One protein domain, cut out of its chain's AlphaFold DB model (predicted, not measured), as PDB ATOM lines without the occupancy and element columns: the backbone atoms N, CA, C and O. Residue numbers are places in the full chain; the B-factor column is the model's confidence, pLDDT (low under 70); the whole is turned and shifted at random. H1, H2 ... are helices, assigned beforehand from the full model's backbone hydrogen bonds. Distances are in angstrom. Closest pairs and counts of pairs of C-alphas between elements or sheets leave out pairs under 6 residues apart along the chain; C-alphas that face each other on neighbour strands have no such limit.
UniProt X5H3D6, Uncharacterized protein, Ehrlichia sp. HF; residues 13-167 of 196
ATOM      1  N   LYS A  13      15.526 -49.184 -83.553       88.88
ATOM      2  CA  LYS A  13      16.197 -50.053 -82.573       88.88
ATOM      3  C   LYS A  13      16.297 -49.401 -81.191       88.88
ATOM      4  O   LYS A  13      16.057 -50.068 -80.188       88.88
ATOM      5  N   LYS A  14      16.612 -48.102 -81.122       91.25
ATOM      6  CA  LYS A  14      16.634 -47.345 -79.856       91.25
ATOM      7  C   LYS A  14      15.245 -47.239 -79.226       91.25
ATOM      8  O   LYS A  14      15.107 -47.467 -78.028       91.25
ATOM      9  N   ILE A  15      14.223 -46.922 -80.027       89.25
ATOM     10  CA  ILE A  15      12.830 -46.867 -79.557       89.25
ATOM     11  C   ILE A  15      12.410 -48.235 -79.026       89.25
ATOM     12  O   ILE A  15      11.872 -48.315 -77.926       89.25
ATOM     13  N   TYR A  16      12.710 -49.301 -79.766       90.88
ATOM     14  CA  TYR A  16      12.413 -50.664 -79.355       90.88
ATOM     15  C   TYR A  16      13.074 -51.015 -78.023       90.88
ATOM     16  O   TYR A  16      12.379 -51.440 -77.109       90.88
ATOM     17  N   GLY A  17      14.381 -50.770 -77.879       91.94
ATOM     18  CA  GLY A  17      15.102 -51.026 -76.630       91.94
ATOM     19  C   GLY A  17      14.472 -50.311 -75.432       91.94
ATOM     20  O   GLY A  17      14.207 -50.943 -74.414       91.94
ATOM     21  N   SER A  18      14.134 -49.028 -75.592       93.44
ATOM     22  CA  SER A  18      13.471 -48.241 -74.546       93.44
ATOM     23  C   SER A  18      12.064 -48.752 -74.211       93.44
ATOM     24  O   SER A  18      11.704 -48.843 -73.040       93.44
ATOM     25  N   MET A  19      11.253 -49.101 -75.217       94.00
ATOM     26  CA  MET A  19       9.904 -49.629 -74.974       94.00
ATOM     27  C   MET A  19       9.950 -51.025 -74.352       94.00
ATOM     28  O   MET A  19       9.138 -51.327 -73.483       94.00
ATOM     29  N   ARG A  20      10.920 -51.853 -74.749       94.50
ATOM     30  CA  ARG A  20      11.161 -53.170 -74.163       94.50
ATOM     31  C   ARG A  20      11.491 -53.051 -72.685       94.50
ATOM     32  O   ARG A  20      10.798 -53.645 -71.872       94.50
ATOM     33  N   GLU A  21      12.475 -52.233 -72.329       95.38
ATOM     34  CA  GLU A  21      12.821 -51.986 -70.926       95.38
ATOM     35  C   GLU A  21      11.605 -51.510 -70.121       95.38
ATOM     36  O   GLU A  21      11.326 -52.028 -69.043       95.38
ATOM     37  N   ARG A  22      10.806 -50.600 -70.691       94.12
ATOM     38  CA  ARG A  22       9.572 -50.127 -70.058       94.12
ATOM     39  C   ARG A  22       8.581 -51.255 -69.779       94.12
ATOM     40  O   ARG A  22       8.068 -51.317 -68.671       94.12
ATOM     41  N   VAL A  23       8.317 -52.132 -70.750       95.19
ATOM     42  CA  VAL A  23       7.387 -53.265 -70.584       95.19
ATOM     43  C   VAL A  23       7.856 -54.213 -69.484       95.19
ATOM     44  O   VAL A  23       7.045 -54.629 -68.662       95.19
ATOM     45  N   PHE A  24       9.151 -54.529 -69.442       94.25
ATOM     46  CA  PHE A  24       9.717 -55.430 -68.435       94.25
ATOM     47  C   PHE A  24       9.740 -54.800 -67.036       94.25
ATOM     48  O   PHE A  24       9.449 -55.483 -66.054       94.25
ATOM     49  N   ASN A  25      10.019 -53.500 -66.935       94.62
ATOM     50  CA  ASN A  25       9.943 -52.773 -65.670       94.62
ATOM     51  C   ASN A  25       8.503 -52.703 -65.152       94.62
ATOM     52  O   ASN A  25       8.271 -52.931 -63.966       94.62
ATOM     53  N   ASP A  26       7.538 -52.435 -66.035       94.81
ATOM     54  CA  ASP A  26       6.119 -52.382 -65.675       94.81
ATOM     55  C   ASP A  26       5.609 -53.768 -65.249       94.81
ATOM     56  O   ASP A  26       4.952 -53.892 -64.218       94.81
ATOM     57  N   PHE A  27       6.021 -54.830 -65.953       94.12
ATOM     58  CA  PHE A  27       5.799 -56.215 -65.529       94.12
ATOM     59  C   PHE A  27       6.376 -56.485 -64.132       94.12
ATOM     60  O   PHE A  27       5.651 -56.945 -63.255       94.12
ATOM     61  N   SER A  28       7.657 -56.176 -63.901       92.69
ATOM     62  CA  SER A  28       8.322 -56.435 -62.616       92.69
ATOM     63  C   SER A  28       7.641 -55.694 -61.469       92.69
ATOM     64  O   SER A  28       7.448 -56.253 -60.388       92.69
ATOM     65  N   LYS A  29       7.233 -54.445 -61.714       93.75
ATOM     66  CA  LYS A  29       6.460 -53.648 -60.768       93.75
ATOM     67  C   LYS A  29       5.125 -54.325 -60.448       93.75
ATOM     68  O   LYS A  29       4.866 -54.595 -59.279       93.75
ATOM     69  N   LYS A  30       4.326 -54.675 -61.463       91.88
ATOM     70  CA  LYS A  30       3.024 -55.327 -61.248       91.88
ATOM     71  C   LYS A  30       3.145 -56.697 -60.591       91.88
ATOM     72  O   LYS A  30       2.299 -57.038 -59.773       91.88
ATOM     73  N   PHE A  31       4.177 -57.474 -60.910       90.12
ATOM     74  CA  PHE A  31       4.427 -58.767 -60.271       90.12
ATOM     75  C   PHE A  31       4.672 -58.602 -58.766       90.12
ATOM     76  O   PHE A  31       4.062 -59.299 -57.962       90.12
ATOM     77  N   LYS A  32       5.490 -57.617 -58.371       91.00
ATOM     78  CA  LYS A  32       5.739 -57.300 -56.955       91.00
ATOM     79  C   LYS A  32       4.496 -56.776 -56.238       91.00
ATOM     80  O   LYS A  32       4.269 -57.135 -55.091       91.00
ATOM     81  N   GLU A  33       3.712 -55.927 -56.900       89.94
ATOM     82  CA  GLU A  33       2.494 -55.336 -56.327       89.94
ATOM     83  C   GLU A  33       1.369 -56.361 -56.155       89.94
ATOM     84  O   GLU A  33       0.685 -56.356 -55.136       89.94
ATOM     85  N   SER A  34       1.175 -57.235 -57.145       84.00
ATOM     86  CA  SER A  34       0.130 -58.262 -57.100       84.00
ATOM     87  C   SER A  34       0.502 -59.456 -56.226       84.00
ATOM     88  O   SER A  34      -0.406 -60.125 -55.742       84.00
ATOM     89  N   ASN A  35       1.805 -59.708 -56.026       79.69
ATOM     90  CA  ASN A  35       2.347 -60.864 -55.309       79.69
ATOM     91  C   ASN A  35       1.547 -62.144 -55.614       79.69
ATOM     92  O   ASN A  35       0.912 -62.715 -54.718       79.69
ATOM     93  N   PRO A  36       1.467 -62.533 -56.899       78.19
ATOM     94  CA  PRO A  36       0.539 -63.558 -57.324       78.19
ATOM     95  C   PRO A  36       0.916 -64.886 -56.672       78.19
ATOM     96  O   PRO A  36       2.087 -65.225 -56.532       78.19
ATOM     97  N   SER A  37      -0.093 -65.674 -56.308       77.44
ATOM     98  CA  SER A  37       0.113 -67.016 -55.753       77.44
ATOM     99  C   SER A  37       0.676 -68.020 -56.768       77.44
ATOM    100  O   SER A  37       1.032 -69.134 -56.390       77.44
ATOM    101  N   CYS A  38       0.736 -67.661 -58.055       75.94
ATOM    102  CA  CYS A  38       1.320 -68.489 -59.101       75.94
ATOM    103  C   CYS A  38       2.811 -68.188 -59.301       75.94
ATOM    104  O   CYS A  38       3.327 -67.146 -58.898       75.94
ATOM    105  N   GLY A  39       3.494 -69.091 -60.006       87.62
ATOM    106  CA  GLY A  39       4.856 -68.840 -60.466       87.62
ATOM    107  C   GLY A  39       4.938 -67.657 -61.439       87.62
ATOM    108  O   GLY A  39       4.019 -67.399 -62.219       87.62
ATOM    109  N   GLU A  40       6.088 -66.981 -61.438       92.19
ATOM    110  CA  GLU A  40       6.387 -65.826 -62.297       92.19
ATOM    111  C   GLU A  40       6.036 -66.069 -63.775       92.19
ATOM    112  O   GLU A  40       5.535 -65.173 -64.452       92.19
ATOM    113  N   ASP A  41       6.244 -67.284 -64.281       93.38
ATOM    114  CA  ASP A  41       6.036 -67.614 -65.693       93.38
ATOM    115  C   ASP A  41       4.558 -67.643 -66.110       93.38
ATOM    116  O   ASP A  41       4.221 -67.193 -67.210       93.38
ATOM    117  N   LEU A  42       3.658 -68.072 -65.221       91.75
ATOM    118  CA  LEU A  42       2.208 -67.971 -65.436       91.75
ATOM    119  C   LEU A  42       1.759 -66.505 -65.418       91.75
ATOM    120  O   LEU A  42       0.946 -66.074 -66.246       91.75
ATOM    121  N   PHE A  43       2.334 -65.713 -64.510       93.06
ATOM    122  CA  PHE A  43       2.050 -64.284 -64.442       93.06
ATOM    123  C   PHE A  43       2.545 -63.543 -65.693       93.06
ATOM    124  O   PHE A  43       1.822 -62.695 -66.213       93.06
ATOM    125  N   LYS A  44       3.716 -63.901 -66.247       95.06
ATOM    126  CA  LYS A  44       4.215 -63.364 -67.533       95.06
ATOM    127  C   LYS A  44       3.198 -63.541 -68.648       95.06
ATOM    128  O   LYS A  44       2.938 -62.591 -69.385       95.06
ATOM    129  N   ILE A  45       2.632 -64.741 -68.776       95.38
ATOM    130  CA  ILE A  45       1.651 -65.049 -69.822       95.38
ATOM    131  C   ILE A  45       0.390 -64.216 -69.624       95.38
ATOM    132  O   ILE A  45      -0.039 -63.541 -70.556       95.38
ATOM    133  N   THR A  46      -0.164 -64.209 -68.413       94.19
ATOM    134  CA  THR A  46      -1.399 -63.474 -68.102       94.19
ATOM    135  C   THR A  46      -1.230 -61.980 -68.363       94.19
ATOM    136  O   THR A  46      -1.957 -61.404 -69.170       94.19
ATOM    137  N   TYR A  47      -0.188 -61.375 -67.785       94.94
ATOM    138  CA  TYR A  47       0.139 -59.966 -67.986       94.94
ATOM    139  C   TYR A  47       0.312 -59.622 -69.469       94.94
ATOM    140  O   TYR A  47      -0.177 -58.592 -69.939       94.94
ATOM    141  N   ALA A  48       1.019 -60.472 -70.220       96.56
ATOM    142  CA  ALA A  48       1.258 -60.224 -71.633       96.56
ATOM    143  C   ALA A  48      -0.045 -60.250 -72.442       96.56
ATOM    144  O   ALA A  48      -0.266 -59.376 -73.276       96.56
ATOM    145  N   MET A  49      -0.924 -61.210 -72.175       96.94
ATOM    146  CA  MET A  49      -2.200 -61.338 -72.875       96.94
ATOM    147  C   MET A  49      -3.165 -60.195 -72.543       96.94
ATOM    148  O   MET A  49      -3.742 -59.621 -73.469       96.94
ATOM    149  N   ASP A  50      -3.264 -59.788 -71.275       95.56
ATOM    150  CA  ASP A  50      -4.035 -58.604 -70.863       95.56
ATOM    151  C   ASP A  50      -3.515 -57.330 -71.545       95.56
ATOM    152  O   ASP A  50      -4.285 -56.520 -72.068       95.56
ATOM    153  N   SER A  51      -2.190 -57.160 -71.586       95.25
ATOM    154  CA  SER A  51      -1.544 -56.021 -72.244       95.25
ATOM    155  C   SER A  51      -1.817 -55.998 -73.752       95.25
ATOM    156  O   SER A  51      -2.131 -54.942 -74.306       95.25
ATOM    157  N   LEU A  52      -1.744 -57.148 -74.432       96.19
ATOM    158  CA  LEU A  52      -2.059 -57.251 -75.861       96.19
ATOM    159  C   LEU A  52      -3.535 -56.953 -76.137       96.19
ATOM    160  O   LEU A  52      -3.841 -56.189 -77.055       96.19
ATOM    161  N   LEU A  53      -4.448 -57.502 -75.330       96.25
ATOM    162  CA  LEU A  53      -5.882 -57.257 -75.476       96.25
ATOM    163  C   LEU A  53      -6.203 -55.771 -75.298       96.25
ATOM    164  O   LEU A  53      -6.878 -55.180 -76.142       96.25
ATOM    165  N   SER A  54      -5.660 -55.156 -74.246       94.50
ATOM    166  CA  SER A  54      -5.820 -53.730 -73.951       94.50
ATOM    167  C   SER A  54      -5.306 -52.846 -75.092       94.50
ATOM    168  O   SER A  54      -5.961 -51.873 -75.473       94.50
ATOM    169  N   GLN A  55      -4.180 -53.206 -75.717       92.06
ATOM    170  CA  GLN A  55      -3.658 -52.480 -76.880       92.06
ATOM    171  C   GLN A  55      -4.612 -52.532 -78.076       92.06
ATOM    172  O   GLN A  55      -4.934 -51.482 -78.639       92.06
ATOM    173  N   PHE A  56      -5.117 -53.714 -78.437       93.44
ATOM    174  CA  PHE A  56      -6.071 -53.842 -79.540       93.44
ATOM    175  C   PHE A  56      -7.412 -53.173 -79.248       93.44
ATOM    176  O   PHE A  56      -7.985 -52.542 -80.136       93.44
ATOM    177  N   GLN A  57      -7.900 -53.241 -78.010       93.69
ATOM    178  CA  GLN A  57      -9.096 -52.514 -77.585       93.69
ATOM    179  C   GLN A  57      -8.887 -50.998 -77.647       93.69
ATOM    180  O   GLN A  57      -9.764 -50.282 -78.126       93.69
ATOM    181  N   SER A  58      -7.712 -50.505 -77.244       90.50
ATOM    182  CA  SER A  58      -7.342 -49.094 -77.391       90.50
ATOM    183  C   SER A  58      -7.340 -48.672 -78.859       90.50
ATOM    184  O   SER A  58      -7.894 -47.625 -79.188       90.50
ATOM    185  N   TRP A  59      -6.775 -49.478 -79.762       88.81
ATOM    186  CA  TRP A  59      -6.823 -49.197 -81.201       88.81
ATOM    187  C   TRP A  59      -8.241 -49.233 -81.756       88.81
ATOM    188  O   TRP A  59      -8.619 -48.323 -82.485       88.81
ATOM    189  N   LYS A  60      -9.056 -50.208 -81.349       90.06
ATOM    190  CA  LYS A  60     -10.475 -50.275 -81.716       90.06
ATOM    191  C   LYS A  60     -11.244 -49.053 -81.213       90.06
ATOM    192  O   LYS A  60     -12.140 -48.584 -81.892       90.06
ATOM    193  N   SER A  61     -10.906 -48.517 -80.043       88.94
ATOM    194  CA  SER A  61     -11.536 -47.296 -79.532       88.94
ATOM    195  C   SER A  61     -11.146 -46.051 -80.331       88.94
ATOM    196  O   SER A  61     -11.953 -45.132 -80.432       88.94
ATOM    197  N   ILE A  62      -9.920 -46.000 -80.858       86.69
ATOM    198  CA  ILE A  62      -9.435 -44.890 -81.692       86.69
ATOM    199  C   ILE A  62     -10.029 -44.985 -83.103       86.69
ATOM    200  O   ILE A  62     -10.421 -43.974 -83.676       86.69
ATOM    201  N   GLU A  63     -10.128 -46.199 -83.644       85.44
ATOM    202  CA  GLU A  63     -10.646 -46.472 -84.982       85.44
ATOM    203  C   GLU A  63     -11.682 -47.620 -84.940       85.44
ATOM    204  O   GLU A  63     -11.362 -48.773 -85.254       85.44
ATOM    205  N   PRO A  64     -12.948 -47.338 -84.563       85.44
ATOM    206  CA  PRO A  64     -13.980 -48.364 -84.344       85.44
ATOM    207  C   PRO A  64     -14.309 -49.236 -85.557       85.44
ATOM    208  O   PRO A  64     -14.742 -50.378 -85.394       85.44
ATOM    209  N   GLY A  65     -14.085 -48.716 -86.765       86.50
ATOM    210  CA  GLY A  65     -14.284 -49.438 -88.021       86.50
ATOM    211  C   GLY A  65     -13.104 -50.315 -88.443       86.50
ATOM    212  O   GLY A  65     -13.233 -51.040 -89.425       86.50
ATOM    213  N   SER A  66     -11.972 -50.272 -87.731       89.06
ATOM    214  CA  SER A  66     -10.739 -50.934 -88.155       89.06
ATOM    215  C   SER A  66     -10.872 -52.464 -88.129       89.06
ATOM    216  O   SER A  66     -10.959 -53.063 -87.044       89.06
ATOM    217  N   PRO A  67     -10.817 -53.150 -89.292       91.00
ATOM    218  CA  PRO A  67     -10.862 -54.609 -89.334       91.00
ATOM    219  C   PRO A  67      -9.660 -55.236 -88.623       91.00
ATOM    220  O   PRO A  67      -9.785 -56.304 -88.028       91.00
ATOM    221  N   ASN A  68      -8.508 -54.558 -88.650       90.56
ATOM    222  CA  ASN A  68      -7.291 -55.007 -87.980       90.56
ATOM    223  C   ASN A  68      -7.435 -54.956 -86.459       90.56
ATOM    224  O   ASN A  68      -7.104 -55.935 -85.794       90.56
ATOM    225  N   ALA A  69      -7.986 -53.871 -85.902       90.69
ATOM    226  CA  ALA A  69      -8.211 -53.792 -84.459       90.69
ATOM    227  C   ALA A  69      -9.194 -54.875 -84.003       90.69
ATOM    228  O   ALA A  69      -8.931 -55.573 -83.027       90.69
ATOM    229  N   LYS A  70     -10.299 -55.055 -84.741       94.06
ATOM    230  CA  LYS A  70     -11.297 -56.088 -84.441       94.06
ATOM    231  C   LYS A  70     -10.685 -57.492 -84.467       94.06
ATOM    232  O   LYS A  70     -10.802 -58.200 -83.475       94.06
ATOM    233  N   LYS A  71      -9.981 -57.863 -85.543       94.31
ATOM    234  CA  LYS A  71      -9.320 -59.177 -85.651       94.31
ATOM    235  C   LYS A  71      -8.266 -59.394 -84.568       94.31
ATOM    236  O   LYS A  71      -8.163 -60.492 -84.035       94.31
ATOM    237  N   GLY A  72      -7.507 -58.358 -84.217       94.56
ATOM    238  CA  GLY A  72      -6.546 -58.426 -83.123       94.56
ATOM    239  C   GLY A  72      -7.206 -58.699 -81.771       94.56
ATOM    240  O   GLY A  72      -6.745 -59.577 -81.045       94.56
ATOM    241  N   VAL A  73      -8.323 -58.023 -81.463       95.94
ATOM    242  CA  VAL A  73      -9.144 -58.343 -80.281       95.94
ATOM    243  C   VAL A  73      -9.613 -59.795 -80.342       95.94
ATOM    244  O   VAL A  73      -9.380 -60.534 -79.391       95.94
ATOM    245  N   ASP A  74     -10.205 -60.226 -81.458       95.69
ATOM    246  CA  ASP A  74     -10.760 -61.576 -81.599       95.69
ATOM    247  C   ASP A  74      -9.684 -62.664 -81.398       95.69
ATOM    248  O   ASP A  74      -9.913 -63.639 -80.679       95.69
ATOM    249  N   TYR A  75      -8.486 -62.482 -81.967       96.44
ATOM    250  CA  TYR A  75      -7.372 -63.426 -81.821       96.44
ATOM    251  C   TYR A  75      -6.848 -63.499 -80.391       96.44
ATOM    252  O   TYR A  75      -6.637 -64.600 -79.880       96.44
ATOM    253  N   ILE A  76      -6.649 -62.355 -79.732       97.56
ATOM    254  CA  ILE A  76      -6.161 -62.350 -78.351       97.56
ATOM    255  C   ILE A  76      -7.233 -62.890 -77.401       97.56
ATOM    256  O   ILE A  76      -6.909 -63.697 -76.537       97.56
ATOM    257  N   SER A  77      -8.508 -62.545 -77.593       95.75
ATOM    258  CA  SER A  77      -9.609 -63.107 -76.803       95.75
ATOM    259  C   SER A  77      -9.727 -64.623 -76.967       95.75
ATOM    260  O   SER A  77      -9.902 -65.322 -75.972       95.75
ATOM    261  N   MET A  78      -9.577 -65.151 -78.187       96.25
ATOM    262  CA  MET A  78      -9.545 -66.600 -78.410       96.25
ATOM    263  C   MET A  78      -8.334 -67.248 -77.731       96.25
ATOM    264  O   MET A  78      -8.466 -68.271 -77.069       96.25
ATOM    265  N   ALA A  79      -7.155 -66.636 -77.829       96.69
ATOM    266  CA  ALA A  79      -5.957 -67.152 -77.178       96.69
ATOM    267  C   ALA A  79      -6.071 -67.141 -75.640       96.69
ATOM    268  O   ALA A  79      -5.630 -68.092 -75.001       96.69
ATOM    269  N   ILE A  80      -6.709 -66.130 -75.038       95.69
ATOM    270  CA  ILE A  80      -7.040 -66.115 -73.598       95.69
ATOM    271  C   ILE A  80      -7.992 -67.261 -73.250       95.69
ATOM    272  O   ILE A  80      -7.790 -67.947 -72.250       95.69
ATOM    273  N   LEU A  81      -9.015 -67.487 -74.077       94.69
ATOM    274  CA  LEU A  81      -9.983 -68.562 -73.871       94.69
ATOM    275  C   LEU A  81      -9.308 -69.941 -73.864       94.69
ATOM    276  O   LEU A  81      -9.557 -70.746 -72.966       94.69
ATOM    277  N   LEU A  82      -8.404 -70.175 -74.814       95.19
ATOM    278  CA  LEU A  82      -7.587 -71.386 -74.889       95.19
ATOM    279  C   LEU A  82      -6.617 -71.507 -73.704       95.19
ATOM    280  O   LEU A  82      -6.477 -72.576 -73.126       95.19
ATOM    281  N   LEU A  83      -5.977 -70.417 -73.272       94.75
ATOM    282  CA  LEU A  83      -5.116 -70.442 -72.081       94.75
ATOM    283  C   LEU A  83      -5.899 -70.789 -70.805       94.75
ATOM    284  O   LEU A  83      -5.356 -71.449 -69.918       94.75
ATOM    285  N   ARG A  84      -7.164 -70.360 -70.704       93.00
ATOM    286  CA  ARG A  84      -8.069 -70.740 -69.607       93.00
ATOM    287  C   ARG A  84      -8.457 -72.216 -69.678       93.00
ATOM    288  O   ARG A  84      -8.497 -72.856 -68.630       93.00
ATOM    289  N   SER A  85      -8.695 -72.772 -70.870       92.31
ATOM    290  CA  SER A  85      -9.061 -74.192 -71.012       92.31
ATOM    291  C   SER A  85      -7.957 -75.138 -70.537       92.31
ATOM    292  O   SER A  85      -8.265 -76.173 -69.951       92.31
ATOM    293  N   ILE A  86      -6.689 -74.744 -70.690       92.06
ATOM    294  CA  ILE A  86      -5.518 -75.490 -70.189       92.06
ATOM    295  C   ILE A  86      -4.968 -74.954 -68.856       92.06
ATOM    296  O   ILE A  86      -3.866 -75.306 -68.455       92.06
ATOM    297  N   LYS A  87      -5.725 -74.098 -68.151       90.19
ATOM    298  CA  LYS A  87      -5.392 -73.579 -66.808       90.19
ATOM    299  C   LYS A  87      -4.039 -72.844 -66.699       90.19
ATOM    300  O   LYS A  87      -3.455 -72.785 -65.621       90.19
ATOM    301  N   ILE A  88      -3.558 -72.240 -67.788       91.06
ATOM    302  CA  ILE A  88      -2.334 -71.414 -67.807       91.06
ATOM    303  C   ILE A  88      -2.649 -69.928 -67.545       91.06
ATOM    304  O   ILE A  88      -1.794 -69.179 -67.073       91.06
ATOM    305  N   TYR A  89      -3.872 -69.476 -67.835       89.69
ATOM    306  CA  TYR A  89      -4.278 -68.086 -67.611       89.69
ATOM    307  C   TYR A  89      -4.652 -67.808 -66.151       89.69
ATOM    308  O   TYR A  89      -5.522 -68.486 -65.600       89.69
ATOM    309  N   GLN A  90      -4.090 -66.757 -65.547       79.19
ATOM    310  CA  GLN A  90      -4.541 -66.284 -64.242       79.19
ATOM    311  C   GLN A  90      -5.776 -65.394 -64.358       79.19
ATOM    312  O   GLN A  90      -5.723 -64.211 -64.675       79.19
ATOM    313  N   GLY A  91      -6.907 -65.989 -64.021       68.56
ATOM    314  CA  GLY A  91      -8.180 -65.331 -63.799       68.56
ATOM    315  C   GLY A  91      -9.133 -66.436 -63.399       68.56
ATOM    316  O   GLY A  91      -9.469 -67.259 -64.244       68.56
ATOM    317  N   ASN A  92      -9.494 -66.502 -62.114       54.72
ATOM    318  CA  ASN A  92     -10.206 -67.614 -61.455       54.72
ATOM    319  C   ASN A  92     -11.627 -67.898 -61.982       54.72
ATOM    320  O   ASN A  92     -12.432 -68.534 -61.307       54.72
ATOM    321  N   ASN A  93     -11.953 -67.452 -63.186       71.81
ATOM    322  CA  ASN A  93     -13.218 -67.746 -63.811       71.81
ATOM    323  C   ASN A  93     -13.051 -69.044 -64.590       71.81
ATOM    324  O   ASN A  93     -12.439 -69.065 -65.668       71.81
ATOM    325  N   GLU A  94     -13.631 -70.118 -64.058       82.56
ATOM    326  CA  GLU A  94     -13.920 -71.303 -64.856       82.56
ATOM    327  C   GLU A  94     -14.588 -70.889 -66.169       82.56
ATOM    328  O   GLU A  94     -15.277 -69.865 -66.251       82.56
ATOM    329  N   LEU A  95     -14.347 -71.662 -67.225       88.31
ATOM    330  CA  LEU A  95     -15.042 -71.434 -68.482       88.31
ATOM    331  C   LEU A  95     -16.550 -71.500 -68.233       88.31
ATOM    332  O   LEU A  95     -17.046 -72.417 -67.580       88.31
ATOM    333  N   THR A  96     -17.285 -70.535 -68.763       91.31
ATOM    334  CA  THR A  96     -18.744 -70.619 -68.796       91.31
ATOM    335  C   THR A  96     -19.177 -71.749 -69.731       91.31
ATOM    336  O   THR A  96     -18.412 -72.217 -70.577       91.31
ATOM    337  N   GLU A  97     -20.420 -72.205 -69.609       92.69
ATOM    338  CA  GLU A  97     -20.950 -73.229 -70.515       92.69
ATOM    339  C   GLU A  97     -20.962 -72.762 -71.976       92.69
ATOM    340  O   GLU A  97     -20.579 -73.518 -72.865       92.69
ATOM    341  N   LEU A  98     -21.272 -71.485 -72.211       92.75
ATOM    342  CA  LEU A  98     -21.192 -70.862 -73.532       92.75
ATOM    343  C   LEU A  98     -19.768 -70.915 -74.107       92.75
ATOM    344  O   LEU A  98     -19.568 -71.269 -75.266       92.75
ATOM    345  N   GLU A  99     -18.772 -70.576 -73.290       93.00
ATOM    346  CA  GLU A  99     -17.358 -70.633 -73.662       93.00
ATOM    347  C   GLU A  99     -16.905 -72.061 -73.982       93.00
ATOM    348  O   GLU A  99     -16.211 -72.272 -74.977       93.00
ATOM    349  N   ARG A 100     -17.330 -73.049 -73.185       91.94
ATOM    350  CA  ARG A 100     -17.049 -74.467 -73.450       91.94
ATOM    351  C   ARG A 100     -17.686 -74.937 -74.750       91.94
ATOM    352  O   ARG A 100     -16.999 -75.555 -75.555       91.94
ATOM    353  N   ASN A 101     -18.959 -74.623 -74.979       92.94
ATOM    354  CA  ASN A 101     -19.660 -75.014 -76.202       92.94
ATOM    355  C   ASN A 101     -18.999 -74.402 -77.438       92.94
ATOM    356  O   ASN A 101     -18.775 -75.104 -78.417       92.94
ATOM    357  N   LYS A 102     -18.563 -73.143 -77.354       92.62
ATOM    358  CA  LYS A 102     -17.798 -72.502 -78.427       92.62
ATOM    359  C   LYS A 102     -16.479 -73.221 -78.726       92.62
ATOM    360  O   LYS A 102     -16.113 -73.351 -79.887       92.62
ATOM    361  N   LEU A 103     -15.745 -73.667 -77.705       93.12
ATOM    362  CA  LEU A 103     -14.512 -74.436 -77.915       93.12
ATOM    363  C   LEU A 103     -14.794 -75.802 -78.561       93.12
ATOM    364  O   LEU A 103     -14.054 -76.199 -79.455       93.12
ATOM    365  N   LYS A 104     -15.887 -76.470 -78.170       92.31
ATOM    366  CA  LYS A 104     -16.341 -77.725 -78.793       92.31
ATOM    367  C   LYS A 104     -16.721 -77.547 -80.260       92.31
ATOM    368  O   LYS A 104     -16.297 -78.317 -81.107       92.31
ATOM    369  N   GLU A 105     -17.466 -76.495 -80.591       92.69
ATOM    370  CA  GLU A 105     -17.819 -76.169 -81.983       92.69
ATOM    371  C   GLU A 105     -16.585 -75.915 -82.862       92.69
ATOM    372  O   GLU A 105     -16.624 -76.129 -84.071       92.69
ATOM    373  N   LEU A 106     -15.484 -75.468 -82.253       89.44
ATOM    374  CA  LEU A 106     -14.197 -75.263 -82.915       89.44
ATOM    375  C   LEU A 106     -13.310 -76.522 -82.930       89.44
ATOM    376  O   LEU A 106     -12.186 -76.441 -83.420       89.44
ATOM    377  N   GLY A 107     -13.791 -77.652 -82.401       89.69
ATOM    378  CA  GLY A 107     -13.065 -78.926 -82.337       89.69
ATOM    379  C   GLY A 107     -11.893 -78.932 -81.357       89.69
ATOM    380  O   GLY A 107     -10.955 -79.705 -81.524       89.69
ATOM    381  N   VAL A 108     -11.893 -78.038 -80.364       90.56
ATOM    382  CA  VAL A 108     -10.774 -77.883 -79.416       90.56
ATOM    383  C   VAL A 108     -10.825 -78.914 -78.284       90.56
ATOM    384  O   VAL A 108      -9.807 -79.183 -77.655       90.56
ATOM    385  N   ASP A 109     -11.989 -79.491 -77.992       86.44
ATOM    386  CA  ASP A 109     -12.177 -80.469 -76.914       86.44
ATOM    387  C   ASP A 109     -11.481 -81.812 -77.162       86.44
ATOM    388  O   ASP A 109     -11.184 -82.525 -76.204       86.44
ATOM    389  N   GLU A 110     -11.169 -82.121 -78.418       87.38
ATOM    390  CA  GLU A 110     -10.388 -83.296 -78.814       87.38
ATOM    391  C   GLU A 110      -8.875 -83.019 -78.884       87.38
ATOM    392  O   GLU A 110      -8.080 -83.945 -79.040       87.38
ATOM    393  N   CYS A 111      -8.452 -81.756 -78.760       92.75
ATOM    394  CA  CYS A 111      -7.048 -81.382 -78.873       92.75
ATOM    395  C   CYS A 111      -6.258 -81.683 -77.596       92.75
ATOM    396  O   CYS A 111      -6.686 -81.415 -76.470       92.75
ATOM    397  N   SER A 112      -5.028 -82.145 -77.783       93.69
ATOM    398  CA  SER A 112      -4.021 -82.217 -76.730       93.69
ATOM    399  C   SER A 112      -3.616 -80.824 -76.231       93.69
ATOM    400  O   SER A 112      -3.725 -79.813 -76.932       93.69
ATOM    401  N   GLU A 113      -3.075 -80.760 -75.012       92.56
ATOM    402  CA  GLU A 113      -2.564 -79.509 -74.440       92.56
ATOM    403  C   GLU A 113      -1.498 -78.852 -75.340       92.56
ATOM    404  O   GLU A 113      -1.479 -77.630 -75.494       92.56
ATOM    405  N   ASP A 114      -0.642 -79.651 -75.985       93.44
ATOM    406  CA  ASP A 114       0.414 -79.155 -76.872       93.44
ATOM    407  C   ASP A 114      -0.143 -78.587 -78.187       93.44
ATOM    408  O   ASP A 114       0.325 -77.547 -78.664       93.44
ATOM    409  N   GLU A 115      -1.192 -79.192 -78.749       95.44
ATOM    410  CA  GLU A 115      -1.924 -78.619 -79.886       95.44
ATOM    411  C   GLU A 115      -2.561 -77.281 -79.510       95.44
ATOM    412  O   GLU A 115      -2.427 -76.302 -80.251       95.44
ATOM    413  N   ILE A 116      -3.171 -77.190 -78.323       95.69
ATOM    414  CA  ILE A 116      -3.751 -75.940 -77.818       95.69
ATOM    415  C   ILE A 116      -2.663 -74.868 -77.646       95.69
ATOM    416  O   ILE A 116      -2.834 -73.736 -78.107       95.69
ATOM    417  N   LYS A 117      -1.501 -75.203 -77.071       95.69
ATOM    418  CA  LYS A 117      -0.345 -74.285 -76.959       95.69
ATOM    419  C   LYS A 117       0.155 -73.801 -78.322       95.69
ATOM    420  O   LYS A 117       0.506 -72.620 -78.471       95.69
ATOM    421  N   ASN A 118       0.167 -74.677 -79.325       95.50
ATOM    422  CA  ASN A 118       0.532 -74.324 -80.696       95.50
ATOM    423  C   ASN A 118      -0.491 -73.369 -81.323       95.50
ATOM    424  O   ASN A 118      -0.092 -72.357 -81.910       95.50
ATOM    425  N   MET A 119      -1.789 -73.619 -81.131       96.88
ATOM    426  CA  MET A 119      -2.862 -72.719 -81.567       96.88
ATOM    427  C   MET A 119      -2.750 -71.339 -80.911       96.88
ATOM    428  O   MET A 119      -2.764 -70.328 -81.615       96.88
ATOM    429  N   ILE A 120      -2.549 -71.276 -79.589       97.38
ATOM    430  CA  ILE A 120      -2.331 -70.020 -78.849       97.38
ATOM    431  C   ILE A 120      -1.142 -69.260 -79.444       97.38
ATOM    432  O   ILE A 120      -1.244 -68.073 -79.760       97.38
ATOM    433  N   SER A 121      -0.014 -69.943 -79.642       95.94
ATOM    434  CA  SER A 121       1.189 -69.340 -80.224       95.94
ATOM    435  C   SER A 121       0.946 -68.816 -81.642       95.94
ATOM    436  O   SER A 121       1.467 -67.758 -82.003       95.94
ATOM    437  N   GLY A 122       0.155 -69.537 -82.440       96.62
ATOM    438  CA  GLY A 122      -0.295 -69.118 -83.764       96.62
ATOM    439  C   GLY A 122      -1.144 -67.851 -83.707       96.62
ATOM    440  O   GLY A 122      -0.823 -66.882 -84.387       96.62
ATOM    441  N   LEU A 123      -2.161 -67.808 -82.845       97.06
ATOM    442  CA  LEU A 123      -3.032 -66.643 -82.656       97.06
ATOM    443  C   LEU A 123      -2.251 -65.402 -82.210       97.06
ATOM    444  O   LEU A 123      -2.408 -64.331 -82.800       97.06
ATOM    445  N   VAL A 124      -1.355 -65.539 -81.226       96.06
ATOM    446  CA  VAL A 124      -0.515 -64.427 -80.749       96.06
ATOM    447  C   VAL A 124       0.394 -63.914 -81.870       96.06
ATOM    448  O   VAL A 124       0.490 -62.704 -82.076       96.06
ATOM    449  N   LYS A 125       1.021 -64.802 -82.651       93.88
ATOM    450  CA  LYS A 125       1.836 -64.403 -83.813       93.88
ATOM    451  C   LYS A 125       0.993 -63.721 -84.889       93.88
ATOM    452  O   LYS A 125       1.394 -62.672 -85.383       93.88
ATOM    453  N   SER A 126      -0.169 -64.273 -85.222       93.00
ATOM    454  CA  SER A 126      -1.071 -63.705 -86.227       93.00
ATOM    455  C   SER A 126      -1.615 -62.345 -85.801       93.00
ATOM    456  O   SER A 126      -1.804 -61.473 -86.647       93.00
ATOM    457  N   SER A 127      -1.787 -62.108 -84.496       92.62
ATOM    458  CA  SER A 127      -2.173 -60.789 -83.992       92.62
ATOM    459  C   SER A 127      -1.143 -59.714 -84.370       92.62
ATOM    460  O   SER A 127      -1.528 -58.602 -84.720       92.62
ATOM    461  N   LEU A 128       0.157 -60.042 -84.422       89.38
ATOM    462  CA  LEU A 128       1.212 -59.095 -84.807       89.38
ATOM    463  C   LEU A 128       0.991 -58.507 -86.202       89.38
ATOM    464  O   LEU A 128       1.188 -57.307 -86.385       89.38
ATOM    465  N   ALA A 129       0.533 -59.318 -87.159       88.19
ATOM    466  CA  ALA A 129       0.227 -58.843 -88.508       88.19
ATOM    467  C   ALA A 129      -0.862 -57.758 -88.495       88.19
ATOM    468  O   ALA A 129      -0.780 -56.787 -89.244       88.19
ATOM    469  N   HIS A 130      -1.837 -57.872 -87.592       87.50
ATOM    470  CA  HIS A 130      -2.860 -56.845 -87.397       87.50
ATOM    471  C   HIS A 130      -2.319 -55.596 -86.691       87.50
ATOM    472  O   HIS A 130      -2.788 -54.498 -86.971       87.50
ATOM    473  N   GLY A 131      -1.304 -55.740 -85.834       82.12
ATOM    474  CA  GLY A 131      -0.599 -54.617 -85.211       82.12
ATOM    475  C   GLY A 131       0.211 -53.766 -86.198       82.12
ATOM    476  O   GLY A 131       0.305 -52.553 -86.019       82.12
ATOM    477  N   ILE A 132       0.756 -54.369 -87.265       82.25
ATOM    478  CA  ILE A 132       1.533 -53.654 -88.301       82.25
ATOM    479  C   ILE A 132       0.689 -52.571 -88.978       82.25
ATOM    480  O   ILE A 132       1.189 -51.477 -89.228       82.25
ATOM    481  N   GLY A 133      -0.603 -52.834 -89.204       77.12
ATOM    482  CA  GLY A 133      -1.526 -51.877 -89.823       77.12
ATOM    483  C   GLY A 133      -1.706 -50.566 -89.045       77.12
ATOM    484  O   GLY A 133      -2.267 -49.622 -89.585       77.12
ATOM    485  N   PHE A 134      -1.214 -50.484 -87.805       76.81
ATOM    486  CA  PHE A 134      -1.258 -49.279 -86.975       76.81
ATOM    487  C   PHE A 134       0.076 -48.529 -86.910       76.81
ATOM    488  O   PHE A 134       0.159 -47.519 -86.210       76.81
ATOM    489  N   MET A 135       1.127 -48.995 -87.597       77.69
ATOM    490  CA  MET A 135       2.451 -48.359 -87.558       77.69
ATOM    491  C   MET A 135       2.469 -46.953 -88.167       77.69
ATOM    492  O   MET A 135       3.253 -46.127 -87.700       77.69
ATOM    493  N   ASP A 136       1.592 -46.683 -89.136       69.25
ATOM    494  CA  ASP A 136       1.518 -45.408 -89.864       69.25
ATOM    495  C   ASP A 136       0.845 -44.278 -89.066       69.25
ATOM    496  O   ASP A 136       0.858 -43.119 -89.478       69.25
ATOM    497  N   LEU A 137       0.288 -44.584 -87.890       67.62
ATOM    498  CA  LEU A 137      -0.235 -43.574 -86.972       67.62
ATOM    499  C   LEU A 137       0.911 -42.861 -86.235       67.62
ATOM    500  O   LEU A 137       1.950 -43.454 -85.949       67.62
ATOM    501  N   GLU A 138       0.701 -41.609 -85.823       60.59
ATOM    502  CA  GLU A 138       1.710 -40.768 -85.144       60.59
ATOM    503  C   GLU A 138       2.314 -41.422 -83.875       60.59
ATOM    504  O   GLU A 138       3.473 -41.200 -83.516       60.59
ATOM    505  N   PHE A 139       1.563 -42.326 -83.236       66.69
ATOM    506  CA  PHE A 139       1.989 -43.129 -82.078       66.69
ATOM    507  C   PHE A 139       2.242 -44.615 -82.401       66.69
ATOM    508  O   PHE A 139       2.571 -45.403 -81.505       66.69
ATOM    509  N   GLY A 140       2.101 -44.998 -83.668       77.44
ATOM    510  CA  GLY A 140       2.080 -46.365 -84.180       77.44
ATOM    511  C   GLY A 140       3.346 -47.146 -83.876       77.44
ATOM    512  O   GLY A 140       3.280 -48.206 -83.260       77.44
ATOM    513  N   ILE A 141       4.515 -46.581 -84.194       83.88
ATOM    514  CA  ILE A 141       5.816 -47.235 -83.958       83.88
ATOM    515  C   ILE A 141       6.025 -47.552 -82.472       83.88
ATOM    516  O   ILE A 141       6.469 -48.645 -82.131       83.88
ATOM    517  N   ARG A 142       5.700 -46.620 -81.564       86.56
ATOM    518  CA  ARG A 142       5.881 -46.846 -80.119       86.56
ATOM    519  C   ARG A 142       4.952 -47.944 -79.614       86.56
ATOM    520  O   ARG A 142       5.427 -48.849 -78.933       86.56
ATOM    521  N   LYS A 143       3.661 -47.884 -79.959       86.12
ATOM    522  CA  LYS A 143       2.686 -48.914 -79.565       86.12
ATOM    523  C   LYS A 143       3.050 -50.279 -80.155       86.12
ATOM    524  O   LYS A 143       3.051 -51.268 -79.435       86.12
ATOM    525  N   PHE A 144       3.480 -50.323 -81.411       88.31
ATOM    526  CA  PHE A 144       3.972 -51.545 -82.043       88.31
ATOM    527  C   PHE A 144       5.212 -52.115 -81.332       88.31
ATOM    528  O   PHE A 144       5.277 -53.311 -81.065       88.31
ATOM    529  N   CYS A 145       6.178 -51.279 -80.934       90.62
ATOM    530  CA  CYS A 145       7.321 -51.740 -80.138       90.62
ATOM    531  C   CYS A 145       6.903 -52.310 -78.772       90.62
ATOM    532  O   CYS A 145       7.478 -53.308 -78.337       90.62
ATOM    533  N   VAL A 146       5.910 -51.705 -78.107       91.94
ATOM    534  CA  VAL A 146       5.330 -52.235 -76.859       91.94
ATOM    535  C   VAL A 146       4.684 -53.598 -77.106       91.94
ATOM    536  O   VAL A 146       4.931 -54.531 -76.344       91.94
ATOM    537  N   MET A 147       3.927 -53.752 -78.195       93.62
ATOM    538  CA  MET A 147       3.350 -55.032 -78.612       93.62
ATOM    539  C   MET A 147       4.429 -56.104 -78.815       93.62
ATOM    540  O   MET A 147       4.333 -57.185 -78.239       93.62
ATOM    541  N   CYS A 148       5.497 -55.798 -79.560       93.19
ATOM    542  CA  CYS A 148       6.617 -56.718 -79.783       93.19
ATOM    543  C   CYS A 148       7.275 -57.164 -78.471       93.19
ATOM    544  O   CYS A 148       7.455 -58.362 -78.254       93.19
ATOM    545  N   ALA A 149       7.581 -56.222 -77.576       95.00
ATOM    546  CA  ALA A 149       8.162 -56.539 -76.272       95.00
ATOM    547  C   ALA A 149       7.211 -57.375 -75.397       95.00
ATOM    548  O   ALA A 149       7.647 -58.276 -74.683       95.00
ATOM    549  N   THR A 150       5.905 -57.124 -75.488       96.62
ATOM    550  CA  THR A 150       4.880 -57.903 -74.781       96.62
ATOM    551  C   THR A 150       4.804 -59.340 -75.315       96.62
ATOM    552  O   THR A 150       4.706 -60.286 -74.538       96.62
ATOM    553  N   ILE A 151       4.936 -59.536 -76.631       95.81
ATOM    554  CA  ILE A 151       5.022 -60.872 -77.240       95.81
ATOM    555  C   ILE A 151       6.306 -61.599 -76.821       95.81
ATOM    556  O   ILE A 151       6.271 -62.811 -76.615       95.81
ATOM    557  N   GLU A 152       7.443 -60.904 -76.695       96.12
ATOM    558  CA  GLU A 152       8.663 -61.514 -76.141       96.12
ATOM    559  C   GLU A 152       8.432 -62.027 -74.717       96.12
ATOM    560  O   GLU A 152       8.819 -63.155 -74.405       96.12
ATOM    561  N   LEU A 153       7.753 -61.237 -73.883       95.56
ATOM    562  CA  LEU A 153       7.407 -61.628 -72.520       95.56
ATOM    563  C   LEU A 153       6.504 -62.872 -72.506       95.56
ATOM    564  O   LEU A 153       6.837 -63.847 -71.832       95.56
ATOM    565  N   PHE A 154       5.447 -62.896 -73.327       97.19
ATOM    566  CA  PHE A 154       4.589 -64.075 -73.520       97.19
ATOM    567  C   PHE A 154       5.397 -65.318 -73.917       97.19
ATOM    568  O   PHE A 154       5.279 -66.368 -73.287       97.19
ATOM    569  N   LYS A 155       6.255 -65.200 -74.941       96.69
ATOM    570  CA  LYS A 155       7.084 -66.315 -75.427       96.69
ATOM    571  C   LYS A 155       7.997 -66.850 -74.332       96.69
ATOM    572  O   LYS A 155       8.142 -68.062 -74.220       96.69
ATOM    573  N   SER A 156       8.594 -65.962 -73.539       96.25
ATOM    574  CA  SER A 156       9.478 -66.364 -72.445       96.25
ATOM    575  C   SER A 156       8.737 -67.161 -71.367       96.25
ATOM    576  O   SER A 156       9.227 -68.213 -70.964       96.25
ATOM    577  N   GLY A 157       7.528 -66.730 -70.978       95.38
ATOM    578  CA  GLY A 157       6.687 -67.469 -70.034       95.38
ATOM    579  C   GLY A 157       6.254 -68.828 -70.587       95.38
ATOM    580  O   GLY A 157       6.435 -69.847 -69.927       95.38
ATOM    581  N   MET A 158       5.781 -68.875 -71.838       95.75
ATOM    582  CA  MET A 158       5.353 -70.129 -72.474       95.75
ATOM    583  C   MET A 158       6.503 -71.144 -72.591       95.75
ATOM    584  O   MET A 158       6.326 -72.329 -72.324       95.75
ATOM    585  N   GLN A 159       7.706 -70.685 -72.948       95.62
ATOM    586  CA  GLN A 159       8.890 -71.545 -73.005       95.62
ATOM    587  C   GLN A 159       9.280 -72.094 -71.632       95.62
ATOM    588  O   GLN A 159       9.681 -73.253 -71.541       95.62
ATOM    589  N   ALA A 160       9.188 -71.280 -70.580       93.12
ATOM    590  CA  ALA A 160       9.509 -71.713 -69.226       93.12
ATOM    591  C   ALA A 160       8.529 -72.784 -68.726       93.12
ATOM    592  O   ALA A 160       8.977 -73.814 -68.224       93.12
ATOM    593  N   ILE A 161       7.224 -72.604 -68.967       90.44
ATOM    594  CA  ILE A 161       6.203 -73.609 -68.634       90.44
ATOM    595  C   ILE A 161       6.461 -74.916 -69.380       90.44
ATOM    596  O   ILE A 161       6.510 -75.970 -68.755       90.44
ATOM    597  N   ASN A 162       6.708 -74.860 -70.691       90.69
ATOM    598  CA  ASN A 162       6.968 -76.073 -71.467       90.69
ATOM    599  C   ASN A 162       8.187 -76.844 -70.940       90.69
ATOM    600  O   ASN A 162       8.133 -78.062 -70.825       90.69
ATOM    601  N   ARG A 163       9.266 -76.151 -70.550       89.56
ATOM    602  CA  ARG A 163      10.440 -76.804 -69.941       89.56
ATOM    603  C   ARG A 163      10.112 -77.482 -68.610       89.56
ATOM    604  O   ARG A 163      10.623 -78.565 -68.355       89.56
ATOM    605  N   GLN A 164       9.278 -76.859 -67.776       84.31
ATOM    606  CA  GLN A 164       8.845 -77.442 -66.502       84.31
ATOM    607  C   GLN A 164       7.982 -78.691 -66.725       84.31
ATOM    608  O   GLN A 164       8.173 -79.696 -66.042       84.31
ATOM    609  N   THR A 165       7.081 -78.657 -67.710       81.88
ATOM    610  CA  THR A 165       6.250 -79.807 -68.085       81.88
ATOM    611  C   THR A 165       7.099 -80.981 -68.578       81.88
ATOM    612  O   THR A 165       6.906 -82.099 -68.109       81.88
ATOM    613  N   GLU A 166       8.065 -80.743 -69.471       82.88
ATOM    614  CA  GLU A 166       8.936 -81.807 -69.995       82.88
ATOM    615  C   GLU A 166       9.851 -82.404 -68.913       82.88
ATOM    616  O   GLU A 166       9.917 -83.623 -68.767       82.88
ATOM    617  N   ALA A 167      10.460 -81.571 -68.062       75.00
ATOM    618  CA  ALA A 167      11.282 -82.050 -66.946       75.00
ATOM    619  C   ALA A 167      10.483 -82.912 -65.942       75.00
ATOM    620  O   ALA A 167      11.010 -83.857 -65.347       75.00
TER     621      ALA A 167
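Overview. This is residues 13 to 167 of the 196 residues of an uncharacterized protein of Ehrlichia sp. HF (UniProt X5H3D6). H2, H3, H5 and H6 form an up-and-down bundle, each running against the one before, with H1 packed aslant on H2 and H6 and H4 near H3. The printed part has 155 residues with six named helices, H1 to H6: all helix. It is compact, radius of gyration of the C-alphas 15.7 A, spanning 44 by 36 by 25 A.

Arrangement. H1, residues 13 to 34, stands at a steep tilt of 56 degrees to H6, residues 140 to 167. H2, residues 40 to 62, and H3, residues 67 to 85, form a hairpin, closest at C-alphas 60 and 69, 5.0 A. In H5, residues 113 to 132, 13 of 16 O i to N i+4 pairs are within hydrogen-bond range; elsewhere every pair is.

Along the chain. H4 has residues 97 to 105. C-alpha 13 is at (16.197, -50.053, -82.573) and C-alpha 167 at (11.282, -82.050, -66.946); H6 is 40.7 A long.

Size, cuts and confidence. H3 to H4 is a long link; residues 91, 92 and 136 to 139 are under pLDDT 70.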